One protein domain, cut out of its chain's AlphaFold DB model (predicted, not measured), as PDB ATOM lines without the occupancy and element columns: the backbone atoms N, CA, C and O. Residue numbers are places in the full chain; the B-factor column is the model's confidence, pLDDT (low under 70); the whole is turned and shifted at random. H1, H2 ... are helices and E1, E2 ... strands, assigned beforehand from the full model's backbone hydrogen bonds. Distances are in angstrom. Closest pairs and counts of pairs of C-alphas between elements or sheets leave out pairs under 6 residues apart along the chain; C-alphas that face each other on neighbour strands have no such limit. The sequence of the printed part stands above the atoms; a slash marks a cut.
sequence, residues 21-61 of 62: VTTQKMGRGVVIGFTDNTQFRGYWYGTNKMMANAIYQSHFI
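What this domain is: This is residues 21 to 61 of the 62 residues of an uncharacterized protein of Alteromonadaceae bacterium A_SAG3 (UniProt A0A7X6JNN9). A two-strand hairpin, E1 and E2, has one helix, H1, running alongside it, nearer to E2 than to E1; residues 35 to 44 make the loop joining E2 to H1. The 41 printed residues hold E1, E2 and H1 in that order, with an antiparallel sheet E1 - E2 and a mixed class. The whole is only just loose, close to compact, with a radius of gyration of the C-alphas of 11.0 A and spans of 34 by 18 by 10 A.

How they stand to each other: E1, residues 21 to 26, and E2, residues 29 to 34, form an antiparallel hairpin at 161 degrees, with N 22 and O 33 2.9 A apart, within hydrogen-bond range. H1, residues 45 to 56, comes closest to E2 at the C-alphas of Ile 32 and Ala 54, 6.9 A apart. E1 and H1 are apart. In H1, 6 of 8 O i to N i+4 pairs are within hydrogen-bond range.

Where its parts are: E1 starts at C-alpha 21 (45.165, 14.371, -42.508) and measures 16.3 A, E2 16.7 A. H1 measures 16.3 A, ending at C-alpha 56 (32.997, 9.419, -32.491).

The domain as a whole: The C-alphas of Gly 27 and Tyr 43 are the farthest apart, 34.7 A. The printed part has no cut and no long link; residue 43 is under pLDDT 70.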
ATOM      1  N   VAL A  21      45.567  14.949 -43.796       94.00
ATOM      2  CA  VAL A  21      45.165  14.371 -42.508       94.00
ATOM      3  C   VAL A  21      46.242  13.399 -42.047       94.00
ATOM      4  O   VAL A  21      46.711  12.585 -42.838       94.00
ATOM      5  N   THR A  22      46.607  13.455 -40.770       95.31
ATOM      6  CA  THR A  22      47.522  12.496 -40.145       95.31
ATOM      7  C   THR A  22      46.894  11.888 -38.900       95.31
ATOM      8  O   THR A  22      46.108  12.534 -38.205       95.31
ATOM      9  N   THR A  23      47.230  10.634 -38.614       96.19
ATOM     10  CA  THR A  23      46.727   9.910 -37.447       96.19
ATOM     11  C   THR A  23      47.857   9.146 -36.786       96.19
ATOM     12  O   THR A  23      48.593   8.427 -37.461       96.19
ATOM     13  N   GLN A  24      47.960   9.241 -35.467       95.75
ATOM     14  CA  GLN A  24      48.967   8.525 -34.697       95.75
ATOM     15  C   GLN A  24      48.360   7.986 -33.406       95.75
ATOM     16  O   GLN A  24      47.748   8.727 -32.640       95.75
ATOM     17  N   LYS A  25      48.561   6.698 -33.118       94.88
ATOM     18  CA  LYS A  25      48.217   6.162 -31.799       94.88
ATOM     19  C   LYS A  25      49.180   6.658 -30.736       94.88
ATOM     20  O   LYS A  25      50.393   6.652 -30.934       94.88
ATOM     21  N   MET A  26      48.635   6.993 -29.575       94.94
ATOM     22  CA  MET A  26      49.411   7.394 -28.412       94.94
ATOM     23  C   MET A  26      48.800   6.776 -27.154       94.94
ATOM     24  O   MET A  26      47.734   7.178 -26.684       94.94
ATOM     25  N   GLY A  27      49.471   5.755 -26.618       94.00
ATOM     26  CA  GLY A  27      48.976   4.983 -25.480       94.00
ATOM     27  C   GLY A  27      47.612   4.352 -25.771       94.00
ATOM     28  O   GLY A  27      47.474   3.540 -26.681       94.00
ATOM     29  N   ARG A  28      46.599   4.730 -24.980       93.25
ATOM     30  CA  ARG A  28      45.212   4.242 -25.111       93.25
ATOM     31  C   ARG A  28      44.337   5.102 -26.033       93.25
ATOM     32  O   ARG A  28      43.152   4.810 -26.159       93.25
ATOM     33  N   GLY A  29      44.889   6.164 -26.622       94.12
ATOM     34  CA  GLY A  29      44.169   7.099 -27.484       94.12
ATOM     35  C   GLY A  29      44.791   7.234 -28.873       94.12
ATOM     36  O   GLY A  29      45.754   6.549 -29.225       94.12
ATOM     37  N   VAL A  30      44.236   8.156 -29.656       97.06
ATOM     38  CA  VAL A  30      44.721   8.515 -30.989       97.06
ATOM     39  C   VAL A  30      44.757  10.032 -31.132       97.06
ATOM     40  O   VAL A  30      43.853  10.734 -30.685       97.06
ATOM     41  N   VAL A  31      45.826  10.526 -31.743       96.50
ATOM     42  CA  VAL A  31      46.002  11.913 -32.157       96.50
ATOM     43  C   VAL A  31      45.641  11.993 -33.635       96.50
ATOM     44  O   VAL A  31      46.173  11.231 -34.441       96.50
ATOM     45  N   ILE A  32      44.724  12.891 -33.988       97.06
ATOM     46  CA  ILE A  32      44.260  13.112 -35.362       97.06
ATOM     47  C   ILE A  32      44.512  14.582 -35.694       97.06
ATOM     48  O   ILE A  32      43.991  15.463 -35.013       97.06
ATOM     49  N   GLY A  33      45.329  14.840 -36.713       95.69
ATOM     50  CA  GLY A  33      45.676  16.181 -37.177       95.69
ATOM     51  C   GLY A  33      45.079  16.466 -38.549       95.69
ATOM     52  O   GLY A  33      45.161  15.623 -39.442       95.69
ATOM     53  N   PHE A  34      44.515  17.660 -38.717       94.44
ATOM     54  CA  PHE A  34      44.043  18.185 -39.997       94.44
ATOM     55  C   PHE A  34      44.898  19.390 -40.382       94.44
ATOM     56  O   PHE A  34      45.153  20.251 -39.542       94.44
ATOM     57  N   THR A  35      45.316  19.456 -41.642       91.69
ATOM     58  CA  THR A  35      46.132  20.570 -42.153       91.69
ATOM     59  C   THR A  35      45.315  21.849 -42.348       91.69
ATOM     60  O   THR A  35      45.867  22.943 -42.283       91.69
ATOM     61  N   ASP A  36      43.997  21.724 -42.525       87.44
ATOM     62  CA  ASP A  36      43.076  22.851 -42.698       87.44
ATOM     63  C   ASP A  36      41.868  22.749 -41.745       87.44
ATOM     64  O   ASP A  36      41.602  21.717 -41.119       87.44
ATOM     65  N   ASN A  37      41.112  23.837 -41.632       88.56
ATOM     66  CA  ASN A  37      39.943  23.940 -40.779       88.56
ATOM     67  C   ASN A  37      38.719  23.263 -41.413       88.56
ATOM     68  O   ASN A  37      37.986  23.851 -42.211       88.56
ATOM     69  N   THR A  38      38.422  22.049 -40.957       89.75
ATOM     70  CA  THR A  38      37.251  21.270 -41.391       89.75
ATOM     71  C   THR A  38      35.903  21.917 -41.047       89.75
ATOM     72  O   THR A  38      34.885  21.500 -41.596       89.75
ATOM     73  N   GLN A  39      35.877  22.915 -40.153       88.50
ATOM     74  CA  GLN A  39      34.687  23.639 -39.690       88.50
ATOM     75  C   GLN A  39      34.580  25.060 -40.262       88.50
ATOM     76  O   GLN A  39      33.756  25.844 -39.782       88.50
ATOM     77  N   PHE A  40      35.398  25.443 -41.252       84.62
ATOM     78  CA  PHE A  40      35.440  26.829 -41.720       84.62
ATOM     79  C   PHE A  40      34.052  27.339 -42.142       84.62
ATOM     80  O   PHE A  40      33.474  26.913 -43.142       84.62
ATOM     81  N   ARG A  41      33.522  28.268 -41.332       81.75
ATOM     82  CA  ARG A  41      32.197  28.897 -41.462       81.75
ATOM     83  C   ARG A  41      31.001  27.929 -41.484       81.75
ATOM     84  O   ARG A  41      29.907  28.348 -41.838       81.75
ATOM     85  N   GLY A  42      31.186  26.657 -41.124       75.75
ATOM     86  CA  GLY A  42      30.108  25.668 -40.997       75.75
ATOM     87  C   GLY A  42      29.321  25.347 -42.277       75.75
ATOM     88  O   GLY A  42      28.392  24.548 -42.215       75.75
ATOM     89  N   TYR A  43      29.678  25.931 -43.427       69.38
ATOM     90  CA  TYR A  43      28.936  25.776 -44.683       69.38
ATOM     91  C   TYR A  43      29.117  24.393 -45.323       69.38
ATOM     92  O   TYR A  43      28.240  23.918 -46.043       69.38
ATOM     93  N   TRP A  44      30.246  23.730 -45.068       72.38
ATOM     94  CA  TRP A  44      30.627  22.500 -45.758       72.38
ATOM     95  C   TRP A  44      30.239  21.258 -44.945       72.38
ATOM     96  O   TRP A  44      30.994  20.761 -44.112       72.38
ATOM     97  N   TYR A  45      29.054  20.709 -45.221       75.38
ATOM     98  CA  TYR A  45      28.554  19.508 -44.533       75.38
ATOM     99  C   TYR A  45      29.508  18.302 -44.656       75.38
ATOM    100  O   TYR A  45      29.660  17.518 -43.718       75.38
ATOM    101  N   GLY A  46      30.202  18.180 -45.795       80.38
ATOM    102  CA  GLY A  46      31.169  17.108 -46.039       80.38
ATOM    103  C   GLY A  46      32.366  17.142 -45.085       80.38
ATOM    104  O   GLY A  46      32.706  16.117 -44.494       80.38
ATOM    105  N   THR A  47      32.971  18.314 -44.871       85.88
ATOM    106  CA  THR A  47      34.134  18.449 -43.978       85.88
ATOM    107  C   THR A  47      33.727  18.393 -42.506       85.88
ATOM    108  O   THR A  47      34.481  17.866 -41.690       85.88
ATOM    109  N   ASN A  48      32.493  18.788 -42.161       88.56
ATOM    110  CA  ASN A  48      31.943  18.592 -40.813       88.56
ATOM    111  C   ASN A  48      31.882  17.125 -40.391       88.56
ATOM    112  O   ASN A  48      32.164  16.786 -39.239       88.56
ATOM    113  N   LYS A  49      31.596  16.229 -41.338       91.06
ATOM    114  CA  LYS A  49      31.611  14.790 -41.080       91.06
ATOM    115  C   LYS A  49      33.006  14.275 -40.708       91.06
ATOM    116  O   LYS A  49      33.100  13.353 -39.903       91.06
ATOM    117  N   MET A  50      34.084  14.870 -41.228       92.38
ATOM    118  CA  MET A  50      35.450  14.468 -40.864       92.38
ATOM    119  C   MET A  50      35.737  14.728 -39.382       92.38
ATOM    120  O   MET A  50      36.256  13.843 -38.704       92.38
ATOM    121  N   MET A  51      35.335  15.894 -38.862       92.31
ATOM    122  CA  MET A  51      35.466  16.214 -37.435       92.31
ATOM    123  C   MET A  51      34.603  15.286 -36.570       92.31
ATOM    124  O   MET A  51      35.083  14.730 -35.584       92.31
ATOM    125  N   ALA A  52      33.346  15.050 -36.962       93.56
ATOM    126  CA  ALA A  52      32.470  14.129 -36.239       93.56
ATOM    127  C   ALA A  52      33.050  12.702 -36.188       93.56
ATOM    128  O   ALA A  52      33.057  12.072 -35.133       93.56
ATOM    129  N   ASN A  53      33.595  12.202 -37.298       94.50
ATOM    130  CA  ASN A  53      34.246  10.895 -37.337       94.50
ATOM    131  C   ASN A  53      35.511  10.858 -36.465       94.50
ATOM    132  O   ASN A  53      35.727   9.875 -35.760       94.50
ATOM    133  N   ALA A  54      36.318  11.921 -36.453       94.94
ATOM    134  CA  ALA A  54      37.486  12.008 -35.579       94.94
ATOM    135  C   ALA A  54      37.109  11.921 -34.087       94.94
ATOM    136  O   ALA A  54      37.852  11.342 -33.301       94.94
ATOM    137  N   ILE A  55      35.942  12.433 -33.691       94.75
ATOM    138  CA  ILE A  55      35.463  12.353 -32.303       94.75
ATOM    139  C   ILE A  55      34.828  10.988 -32.011       94.75
ATOM    140  O   ILE A  55      35.214  10.317 -31.056       94.75
ATOM    141  N   TYR A  56      33.861  10.559 -32.824       96.56
ATOM    142  CA  TYR A  56      32.997   9.419 -32.491       96.56
ATOM    143  C   TYR A  56      33.479   8.076 -33.055       96.56
ATOM    144  O   TYR A  56      33.130   7.022 -32.529       96.56
ATOM    145  N   GLN A  57      34.280   8.092 -34.121       96.38
ATOM    146  CA  GLN A  57      34.714   6.898 -34.860       96.38
ATOM    147  C   GLN A  57      36.229   6.654 -34.776       96.38
ATOM    148  O   GLN A  57      36.737   5.711 -35.377       96.38
ATOM    149  N   SER A  58      36.962   7.452 -33.998       95.56
ATOM    150  CA  SER A  58      38.418   7.323 -33.833       95.56
ATOM    151  C   SER A  58      38.880   5.952 -33.342       95.56
ATOM    152  O   SER A  58      39.979   5.520 -33.679       95.56
ATOM    153  N   HIS A  59      38.036   5.224 -32.612       93.69
ATOM    154  CA  HIS A  59      38.326   3.870 -32.134       93.69
ATOM    155  C   HIS A  59      38.473   2.820 -33.255       93.69
ATOM    156  O   HIS A  59      38.974   1.726 -32.996       93.69
ATOM    157  N   PHE A  60      38.069   3.129 -34.495       94.50
ATOM    158  CA  PHE A  60      38.322   2.270 -35.657       94.50
ATOM    159  C   PHE A  60      39.735   2.427 -36.237       94.50
ATOM    160  O   PHE A  60      40.158   1.588 -37.034       94.50
ATOM    161  N   ILE A  61      40.476   3.467 -35.841       90.75
ATOM    162  CA  ILE A  61      41.839   3.724 -36.312       90.75
ATOM    163  C   ILE A  61      42.793   2.784 -35.557       90.75
ATOM    164  O   ILE A  61      43.018   2.917 -34.350       90.75
TER     165      ILE A  61